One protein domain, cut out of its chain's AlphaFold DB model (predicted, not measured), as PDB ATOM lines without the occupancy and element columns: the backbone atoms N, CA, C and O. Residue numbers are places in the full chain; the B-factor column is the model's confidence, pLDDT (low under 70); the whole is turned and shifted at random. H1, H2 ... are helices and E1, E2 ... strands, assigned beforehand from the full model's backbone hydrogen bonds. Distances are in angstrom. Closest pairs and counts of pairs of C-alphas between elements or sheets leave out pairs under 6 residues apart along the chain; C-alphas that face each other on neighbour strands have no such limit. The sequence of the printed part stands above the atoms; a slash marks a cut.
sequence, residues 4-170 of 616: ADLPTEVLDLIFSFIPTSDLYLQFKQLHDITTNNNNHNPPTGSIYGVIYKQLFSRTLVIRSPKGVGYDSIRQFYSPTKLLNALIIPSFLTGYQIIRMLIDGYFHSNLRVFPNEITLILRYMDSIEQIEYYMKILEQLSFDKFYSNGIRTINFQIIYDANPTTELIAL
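AT A GLANCE: This is residues 4 to 170 of the 616 residues of the protein "Leucine-rich repeats and immunoglobulin-like domains protein sma-10" of Candida viswanathii (UniProt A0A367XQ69). A sheet of four parallel strands has two long helices, H6 and H7, side by side over one face, while three steeply tilted helices, H1, H2 and H3, cluster past its edge strand E2. H1 and H8 lie near opposite ends of the longest axis, and the short helices H4 and H5 fall between E1 and E2 in the chain. The printed part has 167 residues with eight named helices and four named strands, in the order H1 H2 H3 E1 H4 H5 E2 H6 E3 H7 E4 H8; the sheet runs E2 E1 E3 E4. The class is mixed, and the whole is compact, with a radius of gyration of the C-alphas of 16.8 A, though elongated, spanning 56 by 34 by 31 A.

HOW THE PARTS SIT: H1, residues 8 to 16, touches H3, residues 46 to 56, at a steep tilt of 45 degrees; their closest C-alphas, of Asp 12 and Val 50, are 6.5 A apart. H2, residues 20 to 35, touches H3 with residues 20 to 27 alone, closest at the C-alphas of Thr 20 and Leu 55, 6.6 A. E1, residues 60 to 63, and E2, residues 86 to 88, are parallel neighbours, N 61 and O 86 being within hydrogen-bond range at 2.8 A. With H4, residues 72 to 75, and H5, residues 79 to 84, they form a strand-helix-strand unit, two parallel neighbour strands with helices between, its crossover right-handed. H2 and H4 only graze the sheet. H5 is not on it, but is close to H2 without clearly touching, the C-alphas of Thr 20 and Asn 84 being closest at 5.9 A. E3, residues 116 to 122, pairs with E1 through N 60 and O 116, 2.9 A, and with E4, residues 152 to 159, through N 117 and O 152, 2.9 A. E2, H6, residues 91 to 108, and E3 form a split unit, with E1 between the strands; E3, H7, residues 127 to 141, and E4 form another unit; both crossovers are right-handed. H6 and H7 are on the same face, making two layers, helices over a sheet, at heights of 13.0 A and 10.4 A over the sheet. They touch at a shallow tilt of 30 degrees, closest at the C-alphas of Phe 91 and Tyr 132, 5.4 A; H6 does so with residues 91 to 99 alone. H8, residues 165 to 170, is close to H7 but not clearly touching, with the C-alphas of Ile 127 and Leu 167 closest at 7.7 A. Every O i to N i+4 pair is within hydrogen-bond range in H1, H2, H3, H6, H7 and H8, and 1 of 2 in H5; H4 is too short for such a pair.

IN THESE COORDINATES: H1 begins at C-alpha 8, (-17.187, 26.134, -68.279). H2 is 21.6 A long, H3 15.8 A, H6 24.8 A and H7 21.0 A; E3 is 19.7 A and E4 23.2 A. E1 begins at C-alpha 60, (-11.837, 7.004, -79.031), and H8 ends at C-alpha 170, (3.113, -11.583, -83.434).

THE WHOLE: The C-alphas farthest apart, of Asp 5 and Thr 165, are 57.7 A apart. The printed part has no cut, and no link is long. The mean pLDDT of the printed part is 77.9; 38 residues are under 70, among them residues 30 to 46, 66 to 71 and 143 to 148.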
ATOM      1  N   ALA A   4     -11.769  32.872 -73.013       67.25
ATOM      2  CA  ALA A   4     -11.210  32.579 -71.697       67.25
ATOM      3  C   ALA A   4     -12.071  33.072 -70.514       67.25
ATOM      4  O   ALA A   4     -11.914  32.546 -69.412       67.25
ATOM      5  N   ASP A   5     -12.981  34.029 -70.739       75.00
ATOM      6  CA  ASP A   5     -13.824  34.645 -69.703       75.00
ATOM      7  C   ASP A   5     -15.191  33.951 -69.534       75.00
ATOM      8  O   ASP A   5     -15.979  34.322 -68.659       75.00
ATOM      9  N   LEU A   6     -15.518  32.980 -70.393       79.50
ATOM     10  CA  LEU A   6     -16.816  32.302 -70.377       79.50
ATOM     11  C   LEU A   6     -16.873  31.190 -69.311       79.50
ATOM     12  O   LEU A   6     -15.880  30.490 -69.101       79.50
ATOM     13  N   PRO A   7     -18.042  30.956 -68.677       83.00
ATOM     14  CA  PRO A   7     -18.240  29.807 -67.796       83.00
ATOM     15  C   PRO A   7     -18.002  28.475 -68.516       83.00
ATOM     16  O   PRO A   7     -18.332  28.321 -69.696       83.00
ATOM     17  N   THR A   8     -17.492  27.485 -67.783       76.94
ATOM     18  CA  THR A   8     -17.187  26.134 -68.279       76.94
ATOM     19  C   THR A   8     -18.380  25.487 -68.985       76.94
ATOM     20  O   THR A   8     -18.203  24.868 -70.027       76.94
ATOM     21  N   GLU A   9     -19.601  25.674 -68.477       81.12
ATOM     22  CA  GLU A   9     -20.826  25.108 -69.055       81.12
ATOM     23  C   GLU A   9     -21.136  25.696 -70.439       81.12
ATOM     24  O   GLU A   9     -21.619  25.000 -71.333       81.12
ATOM     25  N   VAL A  10     -20.832  26.984 -70.630       82.38
ATOM     26  CA  VAL A  10     -21.007  27.679 -71.910       82.38
ATOM     27  C   VAL A  10     -19.942  27.215 -72.899       82.38
ATOM     28  O   VAL A  10     -20.258  26.955 -74.057       82.38
ATOM     29  N   LEU A  11     -18.697  27.047 -72.443       82.25
ATOM     30  CA  LEU A  11     -17.614  26.501 -73.263       82.25
ATOM     31  C   LEU A  11     -17.890  25.048 -73.681       82.25
ATOM     32  O   LEU A  11     -17.747  24.726 -74.860       82.25
ATOM     33  N   ASP A  12     -18.355  24.196 -72.762       79.69
ATOM     34  CA  ASP A  12     -18.755  22.807 -73.039       79.69
ATOM     35  C   ASP A  12     -19.838  22.751 -74.133       79.69
ATOM     36  O   ASP A  12     -19.750  21.944 -75.065       79.69
ATOM     37  N   LEU A  13     -20.836  23.644 -74.058       83.38
ATOM     38  CA  LEU A  13     -21.891  23.763 -75.063       83.38
ATOM     39  C   LEU A  13     -21.343  24.255 -76.411       83.38
ATOM     40  O   LEU A  13     -21.637  23.641 -77.435       83.38
ATOM     41  N   ILE A  14     -20.520  25.306 -76.431       84.25
ATOM     42  CA  ILE A  14     -19.918  25.844 -77.665       84.25
ATOM     43  C   ILE A  14     -19.107  24.759 -78.381       84.25
ATOM     44  O   ILE A  14     -19.337  24.486 -79.559       84.25
ATOM     45  N   PHE A  15     -18.207  24.085 -77.665       82.81
ATOM     46  CA  PHE A  15     -17.371  23.035 -78.247       82.81
ATOM     47  C   PHE A  15     -18.154  21.764 -78.590       82.81
ATOM     48  O   PHE A  15     -17.643  20.917 -79.317       82.81
ATOM     49  N   SER A  16     -19.389  21.599 -78.102       80.25
ATOM     50  CA  SER A  16     -20.251  20.482 -78.510       80.25
ATOM     51  C   SER A  16     -20.741  20.588 -79.960       80.25
ATOM     52  O   SER A  16     -21.001  19.553 -80.569       80.25
ATOM     53  N   PHE A  17     -20.802  21.804 -80.522       82.12
ATOM     54  CA  PHE A  17     -21.216  22.051 -81.909       82.12
ATOM     55  C   PHE A  17     -20.081  21.906 -82.930       82.12
ATOM     56  O   PHE A  17     -20.342  21.893 -84.132       82.12
ATOM     57  N   ILE A  18     -18.831  21.804 -82.474       82.31
ATOM     58  CA  ILE A  18     -17.669  21.655 -83.353       82.31
ATOM     59  C   ILE A  18     -17.416  20.160 -83.588       82.31
ATOM     60  O   ILE A  18     -17.343  19.402 -82.614       82.31
ATOM     61  N   PRO A  19     -17.251  19.707 -84.846       81.00
ATOM     62  CA  PRO A  19     -16.870  18.329 -85.128       81.00
ATOM     63  C   PRO A  19     -15.594  17.930 -84.379       81.00
ATOM     64  O   PRO A  19     -14.602  18.664 -84.371       81.00
ATOM     65  N   THR A  20     -15.595  16.738 -83.773       83.44
ATOM     66  CA  THR A  20     -14.476  16.253 -82.945       83.44
ATOM     67  C   THR A  20     -13.144  16.248 -83.714       83.44
ATOM     68  O   THR A  20     -12.096  16.524 -83.134       83.44
ATOM     69  N   SER A  21     -13.173  15.980 -85.027       79.50
ATOM     70  CA  SER A  21     -11.993  16.012 -85.904       79.50
ATOM     71  C   SER A  21     -11.352  17.394 -86.000       79.50
ATOM     72  O   SER A  21     -10.130  17.516 -85.925       79.50
ATOM     73  N   ASP A  22     -12.178  18.427 -86.145       82.81
ATOM     74  CA  ASP A  22     -11.726  19.800 -86.363       82.81
ATOM     75  C   ASP A  22     -11.179  20.365 -85.057       82.81
ATOM     76  O   ASP A  22     -10.099  20.959 -85.023       82.81
ATOM     77  N   LEU A  23     -11.879  20.076 -83.954       84.62
ATOM     78  CA  LEU A  23     -11.435  20.415 -82.609       84.62
ATOM     79  C   LEU A  23     -10.085  19.757 -82.278       84.62
ATOM     80  O   LEU A  23      -9.204  20.404 -81.710       84.62
ATOM     81  N   TYR A  24      -9.888  18.495 -82.671       85.25
ATOM     82  CA  TYR A  24      -8.628  17.782 -82.459       85.25
ATOM     83  C   TYR A  24      -7.475  18.361 -83.288       85.25
ATOM     84  O   TYR A  24      -6.358  18.479 -82.781       85.25
ATOM     85  N   LEU A  25      -7.725  18.757 -84.540       82.12
ATOM     86  CA  LEU A  25      -6.703  19.369 -85.392       82.12
ATOM     87  C   LEU A  25      -6.181  20.680 -84.786       82.12
ATOM     88  O   LEU A  25      -4.969  20.890 -84.728       82.12
ATOM     89  N   GLN A  26      -7.093  21.519 -84.288       79.50
ATOM     90  CA  GLN A  26      -6.758  22.769 -83.601       79.50
ATOM     91  C   GLN A  26      -6.014  22.509 -82.285       79.50
ATOM     92  O   GLN A  26      -4.981  23.123 -82.021       79.50
ATOM     93  N   PHE A  27      -6.488  21.546 -81.486       81.38
ATOM     94  CA  PHE A  27      -5.811  21.140 -80.254       81.38
ATOM     95  C   PHE A  27      -4.376  20.680 -80.521       81.38
ATOM     96  O   PHE A  27      -3.465  21.105 -79.817       81.38
ATOM     97  N   LYS A  28      -4.157  19.855 -81.551       76.44
ATOM     98  CA  LYS A  28      -2.827  19.355 -81.910       76.44
ATOM     99  C   LYS A  28      -1.874  20.489 -82.283       76.44
ATOM    100  O   LYS A  28      -0.766  20.525 -81.767       76.44
ATOM    101  N   GLN A  29      -2.311  21.428 -83.127       70.69
ATOM    102  CA  GLN A  29      -1.491  22.585 -83.508       70.69
ATOM    103  C   GLN A  29      -1.047  23.384 -82.279       70.69
ATOM    104  O   GLN A  29       0.125  23.725 -82.153       70.69
ATOM    105  N   LEU A  30      -1.962  23.628 -81.340       65.19
ATOM    106  CA  LEU A  30      -1.658  24.339 -80.099       65.19
ATOM    107  C   LEU A  30      -0.752  23.519 -79.167       65.19
ATOM    108  O   LEU A  30       0.192  24.059 -78.593       65.19
ATOM    109  N   HIS A  31      -0.995  22.214 -79.043       65.00
ATOM    110  CA  HIS A  31      -0.190  21.323 -78.213       65.00
ATOM    111  C   HIS A  31       1.254  21.214 -78.724       65.00
ATOM    112  O   HIS A  31       2.186  21.382 -77.936       65.00
ATOM    113  N   ASP A  32       1.449  21.033 -80.032       62.09
ATOM    114  CA  ASP A  32       2.768  20.976 -80.676       62.09
ATOM    115  C   ASP A  32       3.544  22.299 -80.475       62.09
ATOM    116  O   ASP A  32       4.746  22.288 -80.218       62.09
ATOM    117  N   ILE A  33       2.855  23.451 -80.484       52.22
ATOM    118  CA  ILE A  33       3.457  24.763 -80.176       52.22
ATOM    119  C   ILE A  33       3.908  24.852 -78.706       52.22
ATOM    120  O   ILE A  33       4.972  25.399 -78.416       52.22
ATOM    121  N   THR A  34       3.129  24.307 -77.768       49.97
ATOM    122  CA  THR A  34       3.423  24.385 -76.320       49.97
ATOM    123  C   THR A  34       4.439  23.353 -75.811       49.97
ATOM    124  O   THR A  34       5.060  23.575 -74.772       49.97
ATOM    125  N   THR A  35       4.645  22.240 -76.526       51.22
ATOM    126  CA  THR A  35       5.469  21.094 -76.083       51.22
ATOM    127  C   THR A  35       6.911  21.086 -76.595       51.22
ATOM    128  O   THR A  35       7.695  20.246 -76.154       51.22
ATOM    129  N   ASN A  36       7.329  22.079 -77.393       47.56
ATOM    130  CA  ASN A  36       8.735  22.293 -77.795       47.56
ATOM    131  C   ASN A  36       9.732  22.492 -76.617       47.56
ATOM    132  O   ASN A  36      10.923  22.670 -76.849       47.56
ATOM    133  N   ASN A  37       9.274  22.421 -75.358       41.44
ATOM    134  CA  ASN A  37      10.059  22.531 -74.122       41.44
ATOM    135  C   ASN A  37      10.162  21.218 -73.299       41.44
ATOM    136  O   ASN A  37      10.334  21.276 -72.083       41.44
ATOM    137  N   ASN A  38      10.067  20.029 -73.912       40.91
ATOM    138  CA  ASN A  38      10.227  18.712 -73.246       40.91
ATOM    139  C   ASN A  38       9.235  18.385 -72.102       40.91
ATOM    140  O   ASN A  38       9.415  17.386 -71.406       40.91
ATOM    141  N   ASN A  39       8.164  19.161 -71.915       47.38
ATOM    142  CA  ASN A  39       7.114  18.857 -70.938       47.38
ATOM    143  C   ASN A  39       5.890  18.252 -71.639       47.38
ATOM    144  O   ASN A  39       5.106  18.967 -72.253       47.38
ATOM    145  N   HIS A  40       5.692  16.939 -71.495       51.19
ATOM    146  CA  HIS A  40       4.515  16.193 -71.976       51.19
ATOM    147  C   HIS A  40       3.259  16.365 -71.094       51.19
ATOM    148  O   HIS A  40       2.351  15.536 -71.132       51.19
ATOM    149  N   ASN A  41       3.193  17.418 -70.276       51.91
ATOM    150  CA  ASN A  41       2.060  17.637 -69.382       51.91
ATOM    151  C   ASN A  41       0.883  18.281 -70.135       51.91
ATOM    152  O   ASN A  41       1.100  19.169 -70.963       51.91
ATOM    153  N   PRO A  42      -0.369  17.880 -69.845       54.78
ATOM    154  CA  PRO A  42      -1.543  18.504 -70.443       54.78
ATOM    155  C   PRO A  42      -1.593  20.003 -70.079       54.78
ATOM    156  O   PRO A  42      -1.401  20.348 -68.911       54.78
ATOM    157  N   PRO A  43      -1.848  20.912 -71.038       55.06
ATOM    158  CA  PRO A  43      -1.948  22.341 -70.755       55.06
ATOM    159  C   PRO A  43      -3.205  22.624 -69.917       55.06
ATOM    160  O   PRO A  43      -4.329  22.432 -70.373       55.06
ATOM    161  N   THR A  44      -3.029  23.079 -68.675       52.59
ATOM    162  CA  THR A  44      -4.100  23.218 -67.666       52.59
ATOM    163  C   THR A  44      -4.819  24.580 -67.657       52.59
ATOM    164  O   THR A  44      -5.458  24.931 -66.667       52.59
ATOM    165  N   GLY A  45      -4.769  25.362 -68.744       59.97
ATOM    166  CA  GLY A  45      -5.564  26.601 -68.869       59.97
ATOM    167  C   GLY A  45      -7.077  26.329 -68.953       59.97
ATOM    168  O   GLY A  45      -7.470  25.270 -69.439       59.97
ATOM    169  N   SER A  46      -7.935  27.271 -68.525       66.88
ATOM    170  CA  SER A  46      -9.401  27.072 -68.401       66.88
ATOM    171  C   SER A  46     -10.058  26.542 -69.683       66.88
ATOM    172  O   SER A  46     -10.749  25.528 -69.646       66.88
ATOM    173  N   ILE A  47      -9.770  27.160 -70.831       72.88
ATOM    174  CA  ILE A  47     -10.320  26.745 -72.129       72.88
ATOM    175  C   ILE A  47      -9.695  25.441 -72.654       72.88
ATOM    176  O   ILE A  47     -10.389  24.595 -73.213       72.88
ATOM    177  N   TYR A  48      -8.395  25.235 -72.423       72.31
ATOM    178  CA  TYR A  48      -7.678  24.032 -72.857       72.31
ATOM    179  C   TYR A  48      -8.122  22.796 -72.082       72.31
ATOM    180  O   TYR A  48      -8.303  21.744 -72.685       72.31
ATOM    181  N   GLY A  49      -8.358  22.926 -70.775       73.94
ATOM    182  CA  GLY A  49      -8.905  21.858 -69.944       73.94
ATOM    183  C   GLY A  49     -10.300  21.428 -70.399       73.94
ATOM    184  O   GLY A  49     -10.591  20.230 -70.424       73.94
ATOM    185  N   VAL A  50     -11.135  22.381 -70.834       77.44
ATOM    186  CA  VAL A  50     -12.451  22.097 -71.427       77.44
ATOM    187  C   VAL A  50     -12.311  21.347 -72.750       77.44
ATOM    188  O   VAL A  50     -12.895  20.278 -72.906       77.44
ATOM    189  N   ILE A  51     -11.480  21.839 -73.675       79.69
ATOM    190  CA  ILE A  51     -11.231  21.173 -74.966       79.69
ATOM    191  C   ILE A  51     -10.670  19.759 -74.750       79.69
ATOM    192  O   ILE A  51     -11.136  18.802 -75.367       79.69
ATOM    193  N   TYR A  52      -9.716  19.606 -73.829       79.88
ATOM    194  CA  TYR A  52      -9.114  18.324 -73.464       79.88
ATOM    195  C   TYR A  52     -10.167  17.337 -72.952       79.88
ATOM    196  O   TYR A  52     -10.264  16.206 -73.434       79.88
ATOM    197  N   LYS A  53     -11.017  17.773 -72.015       81.00
ATOM    198  CA  LYS A  53     -12.131  16.971 -71.499       81.00
ATOM    199  C   LYS A  53     -13.119  16.606 -72.608       81.00
ATOM    200  O   LYS A  53     -13.548  15.454 -72.677       81.00
ATOM    201  N   GLN A  54     -13.454  17.545 -73.491       82.50
ATOM    202  CA  GLN A  54     -14.416  17.346 -74.575       82.50
ATOM    203  C   GLN A  54     -13.925  16.337 -75.621       82.50
ATOM    204  O   GLN A  54     -14.710  15.516 -76.095       82.50
ATOM    205  N   LEU A  55     -12.633  16.369 -75.958       84.31
ATOM    206  CA  LEU A  55     -12.016  15.449 -76.914       84.31
ATOM    207  C   LEU A  55     -11.890  14.034 -76.349       84.31
ATOM    208  O   LEU A  55     -12.279  13.065 -77.002       84.31
ATOM    209  N   PHE A  56     -11.357  13.910 -75.132       85.88
ATOM    210  CA  PHE A  56     -10.910  12.621 -74.607       85.88
ATOM    211  C   PHE A  56     -11.911  11.925 -73.686       85.88
ATOM    212  O   PHE A  56     -11.623  10.822 -73.251       85.88
ATOM    213  N   SER A  57     -13.083  12.502 -73.403       83.81
ATOM    214  CA  SER A  57     -14.169  11.798 -72.684       83.81
ATOM    215  C   SER A  57     -15.116  11.008 -73.601       83.81
ATOM    216  O   SER A  57     -15.936  10.212 -73.129       83.81
ATOM    217  N   ARG A  58     -15.020  11.209 -74.920       83.75
ATOM    218  CA  ARG A  58     -15.871  10.571 -75.938       83.75
ATOM    219  C   ARG A  58     -15.318   9.203 -76.364       83.75
ATOM    220  O   ARG A  58     -14.302   8.740 -75.851       83.75
ATOM    221  N   THR A  59     -16.005   8.538 -77.293       90.00
ATOM    222  CA  THR A  59     -15.497   7.319 -77.938       90.00
ATOM    223  C   THR A  59     -14.201   7.642 -78.684       90.00
ATOM    224  O   THR A  59     -14.189   8.509 -79.558       90.00
ATOM    225  N   LEU A  60     -13.127   6.929 -78.357       92.88
ATOM    226  CA  LEU A  60     -11.837   7.004 -79.031       92.88
ATOM    227  C   LEU A  60     -11.686   5.798 -79.958       92.88
ATOM    228  O   LEU A  60     -11.689   4.656 -79.505       92.88
ATOM    229  N   VAL A  61     -11.518   6.035 -81.255       93.00
ATOM    230  CA  VAL A  61     -11.241   4.978 -82.232       93.00
ATOM    231  C   VAL A  61      -9.824   5.145 -82.749       93.00
ATOM    232  O   VAL A  61      -9.516   6.131 -83.411       93.00
ATOM    233  N   ILE A  62      -8.967   4.167 -82.479       92.69
ATOM    234  CA  ILE A  62      -7.605   4.115 -83.002       92.69
ATOM    235  C   ILE A  62      -7.583   3.056 -84.094       92.69
ATOM    236  O   ILE A  62      -7.934   1.899 -83.868       92.69
ATOM    237  N   ARG A  63      -7.190   3.462 -85.293       88.25
ATOM    238  CA  ARG A  63      -7.131   2.590 -86.461       88.25
ATOM    239  C   ARG A  63      -5.878   2.873 -87.257       88.25
ATOM    240  O   ARG A  63      -5.341   3.976 -87.192       88.25
ATOM    241  N   SER A  64      -5.465   1.924 -88.073       78.31
ATOM    242  CA  SER A  64      -4.472   2.212 -89.094       78.31
ATOM    243  C   SER A  64      -5.011   3.126 -90.207       78.31
ATOM    244  O   SER A  64      -6.239   3.315 -90.324       78.31
ATOM    245  N   PRO A  65      -4.121   3.742 -91.018       71.88
ATOM    246  CA  PRO A  65      -4.519   4.558 -92.159       71.88
ATOM    247  C   PRO A  65      -5.511   3.816 -93.061       71.88
ATOM    248  O   PRO A  65      -5.446   2.599 -93.217       71.88
ATOM    249  N   LYS A  66      -6.467   4.544 -93.649       62.97
ATOM    250  CA  LYS A  66      -7.499   3.937 -94.501       62.97
ATOM    251  C   LYS A  66      -6.853   3.182 -95.671       62.97
ATOM    252  O   LYS A  66      -6.407   3.800 -96.630       62.97
ATOM    253  N   GLY A  67      -6.851   1.853 -95.606       53.81
ATOM    254  CA  GLY A  67      -6.622   0.999 -96.770       53.81
ATOM    255  C   GLY A  67      -7.828   1.005 -97.715       53.81
ATOM    256  O   GLY A  67      -8.951   1.301 -97.303       53.81
ATOM    257  N   VAL A  68      -7.611   0.632 -98.978       45.31
ATOM    258  CA  VAL A  68      -8.682   0.431 -99.970       45.31
ATOM    259  C   VAL A  68      -9.640  -0.663 -99.464       45.31
ATOM    260  O   VAL A  68      -9.196  -1.749 -99.088       45.31
ATOM    261  N   GLY A  69     -10.946  -0.388 -99.375       52.59
ATOM    262  CA  GLY A  69     -11.958  -1.378 -98.972       52.59
ATOM    263  C   GLY A  69     -13.099  -0.835 -98.103       52.59
ATOM    264  O   GLY A  69     -13.222   0.369 -97.883       52.59
ATOM    265  N   TYR A  70     -13.943  -1.753 -97.626       54.41
ATOM    266  CA  TYR A  70     -15.139  -1.460 -96.831       54.41
ATOM    267  C   TYR A  70     -14.772  -0.906 -95.446       54.41
ATOM    268  O   TYR A  70     -13.904  -1.451 -94.761       54.41
ATOM    269  N   ASP A  71     -15.436   0.170 -95.014       65.44
ATOM    270  CA  ASP A  71     -15.177   0.779 -93.707       65.44
ATOM    271  C   ASP A  71     -15.874  -0.014 -92.596       65.44
ATOM    272  O   ASP A  71     -17.040   0.200 -92.255       65.44
ATOM    273  N   SER A  72     -15.133  -0.967 -92.043       74.50
ATOM    274  CA  SER A  72     -15.584  -1.940 -91.053       74.50
ATOM    275  C   SER A  72     -15.993  -1.315 -89.711       74.50
ATOM    276  O   SER A  72     -16.670  -1.956 -88.906       74.50
ATOM    277  N   ILE A  73     -15.666  -0.035 -89.497       80.31
ATOM    278  CA  ILE A  73     -16.065   0.751 -88.326       80.31
ATOM    279  C   ILE A  73     -17.592   0.896 -88.204       80.31
ATOM    280  O   ILE A  73     -18.131   0.978 -87.098       80.31
ATOM    281  N   ARG A  74     -18.311   0.883 -89.339       83.44
ATOM    282  CA  ARG A  74     -19.778   1.011 -89.386       83.44
ATOM    283  C   ARG A  74     -20.502  -0.208 -88.826       83.44
ATOM    284  O   ARG A  74     -21.699  -0.137 -88.579       83.44
ATOM    285  N   GLN A  75     -19.789  -1.312 -88.616       81.44
ATOM    286  CA  GLN A  75     -20.349  -2.491 -87.964       81.44
ATOM    287  C   GLN A  75     -20.510  -2.274 -86.456       81.44
ATOM    288  O   GLN A  75     -21.463  -2.769 -85.864       81.44
ATOM    289  N   PHE A  76     -19.623  -1.491 -85.829       85.00
ATOM    290  CA  PHE A  76     -19.705  -1.200 -84.393       85.00
ATOM    291  C   PHE A  76     -20.520   0.055 -84.080       85.00
ATOM    292  O   PHE A  76     -21.122   0.128 -83.002       85.00
ATOM    293  N   TYR A  77     -20.558   1.032 -84.992       86.56
ATOM    294  CA  TYR A  77     -21.058   2.373 -84.698       86.56
ATOM    295  C   TYR A  77     -22.025   2.921 -85.748       86.56
ATOM    296  O   TYR A  77     -21.788   2.832 -86.952       86.56
ATOM    297  N   SER A  78     -23.080   3.583 -85.268       86.19
ATOM    298  CA  SER A  78     -23.982   4.367 -86.112       86.19
ATOM    299  C   SER A  78     -23.286   5.621 -86.663       86.19
ATOM    300  O   SER A  78     -22.346   6.125 -86.036       86.19
ATOM    301  N   PRO A  79     -23.772   6.197 -87.782       83.38
ATOM    302  CA  PRO A  79     -23.224   7.438 -88.333       83.38
ATOM    303  C   PRO A  79     -23.144   8.573 -87.301       83.38
ATOM    304  O   PRO A  79     -22.122   9.243 -87.195       83.38
ATOM    305  N   THR A  80     -24.178   8.735 -86.473       85.25
ATOM    306  CA  THR A  80     -24.228   9.755 -85.415       85.25
ATOM    307  C   THR A  80     -23.161   9.542 -84.341       85.25
ATOM    308  O   THR A  80     -22.563  10.506 -83.866       85.25
ATOM    309  N   LYS A  81     -22.890   8.288 -83.953       85.56
ATOM    310  CA  LYS A  81     -21.852   7.988 -82.957       85.56
ATOM    311  C   LYS A  81     -20.451   8.215 -83.530       85.56
ATOM    312  O   LYS A  81     -19.596   8.736 -82.822       85.56
ATOM    313  N   LEU A  82     -20.243   7.914 -84.814       84.88
ATOM    314  CA  LEU A  82     -18.979   8.179 -85.508       84.88
ATOM    315  C   LEU A  82     -18.662   9.667 -85.644       84.88
ATOM    316  O   LEU A  82     -17.512  10.041 -85.447       84.88
ATOM    317  N   LEU A  83     -19.662  10.508 -85.924       82.69
ATOM    318  CA  LEU A  83     -19.481  11.965 -85.993       82.69
ATOM    319  C   LEU A  83     -18.956  12.555 -84.676       82.69
ATOM    320  O   LEU A  83     -18.197  13.520 -84.685       82.69
ATOM    321  N   ASN A  84     -19.342  11.956 -83.549       83.19
ATOM    322  CA  ASN A  84     -18.932  12.405 -82.224       83.19
ATOM    323  C   ASN A  84     -17.650  11.728 -81.717       83.19
ATOM    324  O   ASN A  84     -17.069  12.206 -80.741       83.19
ATOM    325  N   ALA A  85     -17.198  10.645 -82.350       88.12
ATOM    326  CA  ALA A  85     -16.007   9.913 -81.944       88.12
ATOM    327  C   ALA A  85     -14.718  10.637 -82.365       88.12
ATOM    328  O   ALA A  85     -14.650  11.276 -83.413       88.12
ATOM    329  N   LEU A  86     -13.665  10.494 -81.560       90.81
ATOM    330  CA  LEU A  86     -12.316  10.905 -81.935       90.81
ATOM    331  C   LEU A  86     -11.654   9.760 -82.709       90.81
ATOM    332  O   LEU A  86     -11.343   8.722 -82.129       90.81
ATOM    333  N   ILE A  87     -11.450   9.939 -84.016       90.06
ATOM    334  CA  ILE A  87     -10.847   8.920 -84.888       90.06
ATOM    335  C   ILE A  87      -9.377   9.262 -85.136       90.06
ATOM    336  O   ILE A  87      -9.060  10.275 -85.756       90.06
ATOM    337  N   ILE A  88      -8.482   8.381 -84.695       90.81
ATOM    338  CA  ILE A  88      -7.032   8.515 -84.818       90.81
ATOM    339  C   ILE A  88      -6.517   7.490 -85.839       90.81
ATOM    340  O   ILE A  88      -6.552   6.291 -85.558       90.81
ATOM    341  N   PRO A  89      -6.028   7.920 -87.020       88.06
ATOM    342  CA  PRO A  89      -5.611   7.027 -88.103       88.06
ATOM    343  C   PRO A  89      -4.139   6.572 -87.987       88.06
ATOM    344  O   PRO A  89      -3.436   6.493 -88.992       88.06
ATOM    345  N   SER A  90      -3.638   6.345 -86.769       88.06
ATOM    346  CA  SER A  90      -2.280   5.844 -86.513       88.06
ATOM    347  C   SER A  90      -2.169   5.252 -85.109       88.06
ATOM    348  O   SER A  90      -2.519   5.915 -84.128       88.06
ATOM    349  N   PHE A  91      -1.618   4.042 -84.988       90.56
ATOM    350  CA  PHE A  91      -1.350   3.441 -83.680       90.56
ATOM    351  C   PHE A  91      -0.227   4.154 -82.924       90.56
ATOM    352  O   PHE A  91      -0.293   4.239 -81.703       90.56
ATOM    353  N   LEU A  92       0.752   4.750 -83.615       90.50
ATOM    354  CA  LEU A  92       1.766   5.598 -82.973       90.50
ATOM    355  C   LEU A  92       1.113   6.796 -82.269       90.50
ATOM    356  O   LEU A  92       1.358   7.040 -81.088       90.50
ATOM    357  N   THR A  93       0.245   7.524 -82.975       89.56
ATOM    358  CA  THR A  93      -0.462   8.677 -82.399       89.56
ATOM    359  C   THR A  93      -1.433   8.236 -81.305       89.56
ATOM    360  O   THR A  93      -1.508   8.873 -80.259       89.56
ATOM    361  N   GLY A  94      -2.132   7.115 -81.502       91.19
ATOM    362  CA  GLY A  94      -2.994   6.527 -80.479       91.19
ATOM    363  C   GLY A  94      -2.238   6.172 -79.194       91.19
ATOM    364  O   GLY A  94      -2.696   6.503 -78.104       91.19
ATOM    365  N   TYR A  95      -1.049   5.577 -79.318       92.44
ATOM    366  CA  TYR A  95      -0.164   5.264 -78.196       92.44
ATOM    367  C   TYR A  95       0.271   6.525 -77.442       92.44
ATOM    368  O   TYR A  95       0.198   6.569 -76.216       92.44
ATOM    369  N   GLN A  96       0.678   7.574 -78.164       90.38
ATOM    370  CA  GLN A  96       1.051   8.856 -77.562       90.38
ATOM    371  C   GLN A  96      -0.118   9.493 -76.797       90.38
ATOM    372  O   GLN A  96       0.082   9.973 -75.684       90.38
ATOM    373  N   ILE A  97      -1.337   9.445 -77.348       88.94
ATOM    374  CA  ILE A  97      -2.549   9.943 -76.681       88.94
ATOM    375  C   ILE A  97      -2.836   9.156 -75.402       88.94
ATOM    376  O   ILE A  97      -3.048   9.758 -74.353       88.94
ATOM    377  N   ILE A  98      -2.838   7.820 -75.462       88.75
ATOM    378  CA  ILE A  98      -3.112   6.984 -74.282       88.75
ATOM    379  C   ILE A  98      -2.059   7.237 -73.203       88.75
ATOM    380  O   ILE A  98      -2.409   7.429 -72.040       88.75
ATOM    381  N   ARG A  99      -0.783   7.325 -73.592       87.56
ATOM    382  CA  ARG A  99       0.305   7.681 -72.682       87.56
ATOM    383  C   ARG A  99       0.079   9.046 -72.031       87.56
ATOM    384  O   ARG A  99       0.151   9.135 -70.814       87.56
ATOM    385  N   MET A 100      -0.254  10.073 -72.814       85.69
ATOM    386  CA  MET A 100      -0.553  11.420 -72.312       85.69
ATOM    387  C   MET A 100      -1.717  11.414 -71.308       85.69
ATOM    388  O   MET A 100      -1.637  12.078 -70.277       85.69
ATOM    389  N   LEU A 101      -2.784  10.652 -71.572       84.12
ATOM    390  CA  LEU A 101      -3.931  10.538 -70.663       84.12
ATOM    391  C   LEU A 101      -3.540   9.875 -69.336       84.12
ATOM    392  O   LEU A 101      -3.903  10.366 -68.267       84.12
ATOM    393  N   ILE A 102      -2.764   8.790 -69.401       82.12
ATOM    394  CA  ILE A 102      -2.254   8.083 -68.220       82.12
ATOM    395  C   ILE A 102      -1.293   8.982 -67.425       82.12
ATOM    396  O   ILE A 102      -1.447   9.126 -66.211       82.12
ATOM    397  N   ASP A 103      -0.342   9.635 -68.092       80.56
ATOM    398  CA  ASP A 103       0.629  10.528 -67.456       80.56
ATOM    399  C   ASP A 103      -0.076  11.736 -66.816       80.56
ATOM    400  O   ASP A 103       0.228  12.087 -65.675       80.56
ATOM    401  N   GLY A 104      -1.074  12.324 -67.485       74.75
ATOM    402  CA  GLY A 104      -1.899  13.407 -66.943       74.75
ATOM    403  C   GLY A 104      -2.696  13.000 -65.699       74.75
ATOM    404  O   GLY A 104      -2.828  13.791 -64.759       74.75
ATOM    405  N   TYR A 105      -3.171  11.754 -65.641       78.06
ATOM    406  CA  TYR A 105      -3.806  11.209 -64.444       78.06
ATOM    407  C   TYR A 105      -2.820  11.104 -63.273       78.06
ATOM    408  O   TYR A 105      -3.131  11.570 -62.177       78.06
ATOM    409  N   PHE A 106      -1.617  10.566 -63.494       77.44
ATOM    410  CA  PHE A 106      -0.629  10.390 -62.423       77.44
ATOM    411  C   PHE A 106       0.013  11.698 -61.946       77.44
ATOM    412  O   PHE A 106       0.210  11.869 -60.744       77.44
ATOM    413  N   HIS A 107       0.326  12.626 -62.853       74.75
ATOM    414  CA  HIS A 107       1.060  13.851 -62.513       74.75
ATOM    415  C   HIS A 107       0.147  15.014 -62.113       74.75
ATOM    416  O   HIS A 107       0.566  15.883 -61.355       74.75
ATOM    417  N   SER A 108      -1.085  15.064 -62.635       68.50
ATOM    418  CA  SER A 108      -2.000  16.206 -62.455       68.50
ATOM    419  C   SER A 108      -3.369  15.825 -61.875       68.50
ATOM    420  O   SER A 108      -4.229  16.692 -61.748       68.50
ATOM    421  N   ASN A 109      -3.597  14.549 -61.526       69.69
ATOM    422  CA  ASN A 109      -4.883  14.026 -61.031       69.69
ATOM    423  C   ASN A 109      -6.076  14.340 -61.966       69.69
ATOM    424  O   ASN A 109      -7.231  14.411 -61.537       69.69
ATOM    425  N   LEU A 110      -5.803  14.531 -63.262       71.38
ATOM    426  CA  LEU A 110      -6.814  14.789 -64.282       71.38
ATOM    427  C   LEU A 110      -7.480  13.467 -64.668       71.38
ATOM    428  O   LEU A 110      -6.893  12.626 -65.342       71.38
ATOM    429  N   ARG A 111      -8.731  13.271 -64.246       77.19
ATOM    430  CA  ARG A 111      -9.504  12.040 -64.495       77.19
ATOM    431  C   ARG A 111     -10.255  12.075 -65.824       77.19
ATOM    432  O   ARG A 111     -11.467  11.877 -65.856       77.19
ATOM    433  N   VAL A 112      -9.551  12.374 -66.908       82.06
ATOM    434  CA  VAL A 112     -10.136  12.408 -68.253       82.06
ATOM    435  C   VAL A 112      -9.684  11.166 -69.006       82.06
ATOM    436  O   VAL A 112      -8.520  11.053 -69.374       82.06
ATOM    437  N   PHE A 113     -10.617  10.248 -69.236       84.12
ATOM    438  CA  PHE A 113     -10.409   9.047 -70.036       84.12
ATOM    439  C   PHE A 113     -11.586   8.841 -70.986       84.12
ATOM    440  O   PHE A 113     -12.715   9.220 -70.645       84.12
ATOM    441  N   PRO A 114     -11.351   8.218 -72.152       87.56
ATOM    442  CA  PRO A 114     -12.428   7.872 -73.057       87.56
ATOM    443  C   PRO A 114     -13.303   6.808 -72.407       87.56
ATOM    444  O   PRO A 114     -12.811   5.810 -71.875       87.56
ATOM    445  N   ASN A 115     -14.618   7.003 -72.480       84.81
ATOM    446  CA  ASN A 115     -15.570   6.014 -71.973       84.81
ATOM    447  C   ASN A 115     -15.473   4.684 -72.741       84.81
ATOM    448  O   ASN A 115     -15.702   3.618 -72.169       84.81
ATOM    449  N   GLU A 116     -15.122   4.754 -74.024       91.00
ATOM    450  CA  GLU A 116     -14.981   3.615 -74.924       91.00
ATOM    451  C   GLU A 116     -13.755   3.812 -75.816       91.00
ATOM    452  O   GLU A 116     -13.597   4.868 -76.431       91.00
ATOM    453  N   ILE A 117     -12.914   2.785 -75.903       93.50
ATOM    454  CA  ILE A 117     -11.808   2.704 -76.856       93.50
ATOM    455  C   ILE A 117     -12.133   1.609 -77.868       93.50
ATOM    456  O   ILE A 117     -12.569   0.526 -77.496       93.50
ATOM    457  N   THR A 118     -11.910   1.850 -79.156       94.06
ATOM    458  CA  THR A 118     -11.917   0.793 -80.175       94.06
ATOM    459  C   THR A 118     -10.615   0.781 -80.929       94.06
ATOM    460  O   THR A 118     -10.206   1.806 -81.472       94.06
ATOM    461  N   LEU A 119      -9.991  -0.390 -80.983       93.62
ATOM    462  CA  LEU A 119      -8.778  -0.607 -81.750       93.62
ATOM    463  C   LEU A 119      -9.121  -1.395 -83.016       93.62
ATOM    464  O   LEU A 119      -9.672  -2.492 -82.932       93.62
ATOM    465  N   ILE A 120      -8.812  -0.820 -84.180       90.44
ATOM    466  CA  ILE A 120      -9.090  -1.413 -85.493       90.44
ATOM    467  C   ILE A 120      -7.768  -1.708 -86.190       90.44
ATOM    468  O   ILE A 120      -7.142  -0.813 -86.763       90.44
ATOM    469  N   LEU A 121      -7.356  -2.968 -86.133       86.81
ATOM    470  CA  LEU A 121      -6.149  -3.479 -86.764       86.81
ATOM    471  C   LEU A 121      -6.505  -4.170 -88.087       86.81
ATOM    472  O   LEU A 121      -7.329  -5.090 -88.106       86.81
ATOM    473  N   ARG A 122      -5.860  -3.773 -89.188       81.44
ATOM    474  CA  ARG A 122      -6.019  -4.417 -90.501       81.44
ATOM    475  C   ARG A 122      -4.653  -4.854 -91.017       81.44
ATOM    476  O   ARG A 122      -3.740  -4.054 -91.125       81.44
ATOM    477  N   TYR A 123      -4.493  -6.120 -91.379       70.38
ATOM    478  CA  TYR A 123      -3.184  -6.746 -91.636       70.38
ATOM    479  C   TYR A 123      -2.502  -6.384 -92.974       70.38
ATOM    480  O   TYR A 123      -1.741  -7.175 -93.525       70.38
ATOM    481  N   MET A 124      -2.719  -5.161 -93.457       63.00
ATOM    482  CA  MET A 124      -1.892  -4.488 -94.468       63.00
ATOM    483  C   MET A 124      -0.948  -3.444 -93.842       63.00
ATOM    484  O   MET A 124      -0.236  -2.743 -94.558       63.00
ATOM    485  N   ASP A 125      -0.963  -3.313 -92.514       61.75
ATOM    486  CA  ASP A 125      -0.189  -2.312 -91.788       61.75
ATOM    487  C   ASP A 125       1.299  -2.688 -91.685       61.75
ATOM    488  O   ASP A 125       1.663  -3.866 -91.643       61.75
ATOM    489  N   SER A 126       2.179  -1.683 -91.618       75.81
ATOM    490  CA  SER A 126       3.612  -1.905 -91.395       75.81
ATOM    491  C   SER A 126       3.867  -2.576 -90.038       75.81
ATOM    492  O   SER A 126       3.108  -2.386 -89.086       75.81
ATOM    493  N   ILE A 127       4.974  -3.322 -89.916       80.31
ATOM    494  CA  ILE A 127       5.412  -3.939 -88.645       80.31
ATOM    495  C   ILE A 127       5.416  -2.905 -87.509       80.31
ATOM    496  O   ILE A 127       4.943  -3.186 -86.411       80.31
ATOM    497  N   GLU A 128       5.845  -1.676 -87.806       84.06
ATOM    498  CA  GLU A 128       5.829  -0.544 -86.877       84.06
ATOM    499  C   GLU A 128       4.431  -0.262 -86.292       84.06
ATOM    500  O   GLU A 128       4.285  -0.090 -85.082       84.06
ATOM    501  N   GLN A 129       3.375  -0.247 -87.114       85.81
ATOM    502  CA  GLN A 129       2.005  -0.033 -86.628       85.81
ATOM    503  C   GLN A 129       1.560  -1.142 -85.669       85.81
ATOM    504  O   GLN A 129       0.874  -0.868 -84.684       85.81
ATOM    505  N   ILE A 130       1.990  -2.379 -85.915       85.06
ATOM    506  CA  ILE A 130       1.658  -3.529 -85.070       85.06
ATOM    507  C   ILE A 130       2.424  -3.478 -83.750       85.06
ATOM    508  O   ILE A 130       1.858  -3.791 -82.704       85.06
ATOM    509  N   GLU A 131       3.678  -3.034 -83.760       88.31
ATOM    510  CA  GLU A 131       4.428  -2.785 -82.529       88.31
ATOM    511  C   GLU A 131       3.753  -1.716 -81.663       88.31
ATOM    512  O   GLU A 131       3.627  -1.894 -80.451       88.31
ATOM    513  N   TYR A 132       3.261  -0.624 -82.258       91.50
ATOM    514  CA  TYR A 132       2.507   0.386 -81.506       91.50
ATOM    515  C   TYR A 132       1.140  -0.112 -81.040       91.50
ATOM    516  O   TYR A 132       0.740   0.202 -79.920       91.50
ATOM    517  N   TYR A 133       0.449  -0.926 -81.839       91.25
ATOM    518  CA  TYR A 133      -0.759  -1.620 -81.397       91.25
ATOM    519  C   TYR A 133      -0.476  -2.485 -80.158       91.25
ATOM    520  O   TYR A 133      -1.191  -2.388 -79.163       91.25
ATOM    521  N   MET A 134       0.619  -3.252 -80.161       90.50
ATOM    522  CA  MET A 134       1.051  -4.038 -79.001       90.50
ATOM    523  C   MET A 134       1.365  -3.163 -77.786       90.50
ATOM    524  O   MET A 134       0.898  -3.466 -76.691       90.50
ATOM    525  N   LYS A 135       2.081  -2.047 -77.969       91.94
ATOM    526  CA  LYS A 135       2.356  -1.086 -76.887       91.94
ATOM    527  C   LYS A 135       1.076  -0.485 -76.297       91.94
ATOM    528  O   LYS A 135       1.016  -0.259 -75.090       91.94
ATOM    529  N   ILE A 136       0.051  -0.239 -77.118       92.62
ATOM    530  CA  ILE A 136      -1.273   0.195 -76.643       92.62
ATOM    531  C   ILE A 136      -1.918  -0.898 -75.789       92.62
ATOM    532  O   ILE A 136      -2.368  -0.605 -74.683       92.62
ATOM    533  N   LEU A 137      -1.946  -2.147 -76.266       91.62
ATOM    534  CA  LEU A 137      -2.505  -3.262 -75.494       91.62
ATOM    535  C   LEU A 137      -1.770  -3.446 -74.159       91.62
ATOM    536  O   LEU A 137      -2.408  -3.630 -73.127       91.62
ATOM    537  N   GLU A 138      -0.439  -3.354 -74.164       89.88
ATOM    538  CA  GLU A 138       0.378  -3.405 -72.953       89.88
ATOM    539  C   GLU A 138      -0.002  -2.293 -71.983       89.88
ATOM    540  O   GLU A 138      -0.299  -2.596 -70.830       89.88
ATOM    541  N   GLN A 139      -0.071  -1.042 -72.451       88.31
ATOM    542  CA  GLN A 139      -0.496   0.080 -71.619       88.31
ATOM    543  C   GLN A 139      -1.856  -0.186 -70.996       88.31
ATOM    544  O   GLN A 139      -1.935  -0.167 -69.775       88.31
ATOM    545  N   LEU A 140      -2.870  -0.505 -71.805       88.31
ATOM    546  CA  LEU A 140      -4.240  -0.747 -71.345       88.31
ATOM    547  C   LEU A 140      -4.355  -1.959 -70.405       88.31
ATOM    548  O   LEU A 140      -5.245  -1.982 -69.557       88.31
ATOM    549  N   SER A 141      -3.466  -2.953 -70.524       83.06
ATOM    550  CA  SER A 141      -3.445  -4.136 -69.649       83.06
ATOM    551  C   SER A 141      -2.978  -3.836 -68.219       83.06
ATOM    552  O   SER A 141      -3.320  -4.572 -67.293       83.06
ATOM    553  N   PHE A 142      -2.268  -2.722 -67.987       76.38
ATOM    554  CA  PHE A 142      -1.894  -2.250 -66.645       76.38
ATOM    555  C   PHE A 142      -3.060  -1.537 -65.933       76.38
ATOM    556  O   PHE A 142      -2.919  -0.452 -65.368       76.38
ATOM    557  N   ASP A 143      -4.220  -2.189 -65.922       66.06
ATOM    558  CA  ASP A 143      -5.517  -1.624 -65.548       66.06
ATOM    559  C   ASP A 143      -5.672  -1.262 -64.057       66.06
ATOM    560  O   ASP A 143      -6.570  -0.517 -63.666       66.06
ATOM    561  N   LYS A 144      -4.783  -1.756 -63.181       62.91
ATOM    562  CA  LYS A 144      -4.919  -1.610 -61.717       62.91
ATOM    563  C   LYS A 144      -5.024  -0.160 -61.221       62.91
ATOM    564  O   LYS A 144      -5.497   0.044 -60.106       62.91
ATOM    565  N   PHE A 145      -4.603   0.833 -62.005       56.69
ATOM    566  CA  PHE A 145      -4.515   2.233 -61.566       56.69
ATOM    567  C   PHE A 145      -5.635   3.151 -62.082       56.69
ATOM    568  O   PHE A 145      -5.862   4.209 -61.493       56.69
ATOM    569  N   TYR A 146      -6.352   2.759 -63.140       63.97
ATOM    570  CA  TYR A 146      -7.395   3.572 -63.788       63.97
ATOM    571  C   TYR A 146      -8.611   2.734 -64.227       63.97
ATOM    572  O   TYR A 146      -9.368   3.144 -65.106       63.97
ATOM    573  N   SER A 147      -8.840   1.591 -63.571       59.91
ATOM    574  CA  SER A 147      -9.899   0.617 -63.881       59.91
ATOM    575  C   SER A 147     -11.312   1.190 -64.010       59.91
ATOM    576  O   SER A 147     -12.106   0.678 -64.797       59.91
ATOM    577  N   ASN A 148     -11.608   2.287 -63.309       65.31
ATOM    578  CA  ASN A 148     -12.896   2.987 -63.388       65.31
ATOM    579  C   ASN A 148     -12.976   4.048 -64.506       65.31
ATOM    580  O   ASN A 148     -14.061   4.566 -64.770       65.31
ATOM    581  N   GLY A 149     -11.848   4.414 -65.122       70.12
ATOM    582  CA  GLY A 149     -11.749   5.469 -66.133       70.12
ATOM    583  C   GLY A 149     -12.147   5.005 -67.533       70.12
ATOM    584  O   GLY A 149     -12.962   5.656 -68.179       70.12
ATOM    585  N   ILE A 150     -11.619   3.860 -67.981       80.06
ATOM    586  CA  ILE A 150     -11.938   3.264 -69.288       80.06
ATOM    587  C   ILE A 150     -12.895   2.094 -69.067       80.06
ATOM    588  O   ILE A 150     -12.504   1.051 -68.533       80.06
ATOM    589  N   ARG A 151     -14.157   2.280 -69.470       83.06
ATOM    590  CA  ARG A 151     -15.227   1.300 -69.232       83.06
ATOM    591  C   ARG A 151     -15.231   0.183 -70.263       83.06
ATOM    592  O   ARG A 151     -15.415  -0.971 -69.892       83.06
ATOM    593  N   THR A 152     -15.027   0.534 -71.530       90.69
ATOM    594  CA  THR A 152     -15.163  -0.406 -72.644       90.69
ATOM    595  C   THR A 152     -13.965  -0.331 -73.573       90.69
ATOM    596  O   THR A 152     -13.534   0.757 -73.958       90.69
ATOM    597  N   ILE A 153     -13.432  -1.494 -73.947       93.31
ATOM    598  CA  ILE A 153     -12.353  -1.615 -74.930       93.31
ATOM    599  C   ILE A 153     -12.790  -2.645 -75.962       93.31
ATOM    600  O   ILE A 153     -12.928  -3.812 -75.627       93.31
ATOM    601  N   ASN A 154     -13.013  -2.220 -77.199       94.38
ATOM    602  CA  ASN A 154     -13.503  -3.058 -78.287       94.38
ATOM    603  C   ASN A 154     -12.422  -3.294 -79.336       94.38
ATOM    604  O   ASN A 154     -11.549  -2.451 -79.566       94.38
ATOM    605  N   PHE A 155     -12.506  -4.441 -80.002       92.50
ATOM    606  CA  PHE A 155     -11.460  -4.894 -80.911       92.50
ATOM    607  C   PHE A 155     -12.037  -5.263 -82.264       92.50
ATOM    608  O   PHE A 155     -13.020  -5.997 -82.354       92.50
ATOM    609  N   GLN A 156     -11.392  -4.774 -83.314       91.00
ATOM    610  CA  GLN A 156     -11.636  -5.190 -84.681       91.00
ATOM    611  C   GLN A 156     -10.314  -5.595 -85.316       91.00
ATOM    612  O   GLN A 156      -9.400  -4.781 -85.425       91.00
ATOM    613  N   ILE A 157     -10.213  -6.854 -85.721       88.00
ATOM    614  CA  ILE A 157      -8.976  -7.435 -86.228       88.00
ATOM    615  C   ILE A 157      -9.270  -8.126 -87.547       88.00
ATOM    616  O   ILE A 157     -10.012  -9.103 -87.600       88.00
ATOM    617  N   ILE A 158      -8.701  -7.597 -88.625       84.75
ATOM    618  CA  ILE A 158      -8.998  -8.038 -89.986       84.75
ATOM    619  C   ILE A 158      -7.713  -8.540 -90.641       84.75
ATOM    620  O   ILE A 158      -6.809  -7.758 -90.933       84.75
ATOM    621  N   TYR A 159      -7.655  -9.845 -90.902       79.38
ATOM    622  CA  TYR A 159      -6.619 -10.511 -91.692       79.38
ATOM    623  C   TYR A 159      -7.092 -10.714 -93.131       79.38
ATOM    624  O   TYR A 159      -7.473 -11.815 -93.522       79.38
ATOM    625  N   ASP A 160      -7.092  -9.649 -93.926       70.88
ATOM    626  CA  ASP A 160      -7.522  -9.663 -95.330       70.88
ATOM    627  C   ASP A 160      -6.382  -9.942 -96.333       70.88
ATOM    628  O   ASP A 160      -6.614 -10.028 -97.541       70.88
ATOM    629  N   ALA A 161      -5.161 -10.163 -95.844       68.88
ATOM    630  CA  ALA A 161      -3.997 -10.633 -96.599       68.88
ATOM    631  C   ALA A 161      -3.439 -11.942 -96.019       68.88
ATOM    632  O   ALA A 161      -3.745 -12.316 -94.888       68.88
ATOM    633  N   ASN A 162      -2.586 -12.628 -96.792       67.44
ATOM    634  CA  ASN A 162      -1.740 -13.685 -96.234       67.44
ATOM    635  C   ASN A 162      -0.729 -13.016 -95.282       67.44
ATOM    636  O   ASN A 162       0.083 -12.223 -95.763       67.44
ATOM    637  N   PRO A 163      -0.765 -13.290 -93.966       66.00
ATOM    638  CA  PRO A 163       0.186 -12.688 -93.041       66.00
ATOM    639  C   PRO A 163       1.606 -13.187 -93.348       66.00
ATOM    640  O   PRO A 163       1.804 -14.356 -93.682       66.00
ATOM    641  N   THR A 164       2.604 -12.309 -93.233       70.75
ATOM    642  CA  THR A 164       4.023 -12.692 -93.296       70.75
ATOM    643  C   THR A 164       4.398 -13.560 -92.088       70.75
ATOM    644  O   THR A 164       3.701 -13.571 -91.073       70.75
ATOM    645  N   THR A 165       5.524 -14.273 -92.152       72.75
ATOM    646  CA  THR A 165       6.015 -15.106 -91.036       72.75
ATOM    647  C   THR A 165       6.174 -14.312 -89.733       72.75
ATOM    648  O   THR A 165       5.823 -14.796 -88.659       72.75
ATOM    649  N   GLU A 166       6.640 -13.065 -89.822       74.44
ATOM    650  CA  GLU A 166       6.770 -12.150 -88.681       74.44
ATOM    651  C   GLU A 166       5.401 -11.769 -88.097       74.44
ATOM    652  O   GLU A 166       5.216 -11.770 -86.878       74.44
ATOM    653  N   LEU A 167       4.404 -11.530 -88.957       69.19
ATOM    654  CA  LEU A 167       3.027 -11.254 -88.543       69.19
ATOM    655  C   LEU A 167       2.388 -12.453 -87.833       69.19
ATOM    656  O   LEU A 167       1.688 -12.280 -86.834       69.19
ATOM    657  N   ILE A 168       2.664 -13.668 -88.310       70.81
ATOM    658  CA  ILE A 168       2.229 -14.914 -87.664       70.81
ATOM    659  C   ILE A 168       2.894 -15.066 -86.287       70.81
ATOM    660  O   ILE A 168       2.233 -15.463 -85.331       70.81
ATOM    661  N   ALA A 169       4.170 -14.700 -86.138       75.00
ATOM    662  CA  ALA A 169       4.847 -14.743 -84.840       75.00
ATOM    663  C   ALA A 169       4.247 -13.750 -83.821       75.00
ATOM    664  O   ALA A 169       4.182 -14.044 -82.624       75.00
ATOM    665  N   LEU A 170       3.775 -12.585 -84.281       78.06
ATOM    666  CA  LEU A 170       3.113 -11.583 -83.434       78.06
ATOM    667  C   LEU A 170       1.663 -11.946 -83.091       78.06
ATOM    668  O   LEU A 170       1.164 -11.539 -82.042       78.06
TER     669      LEU A 170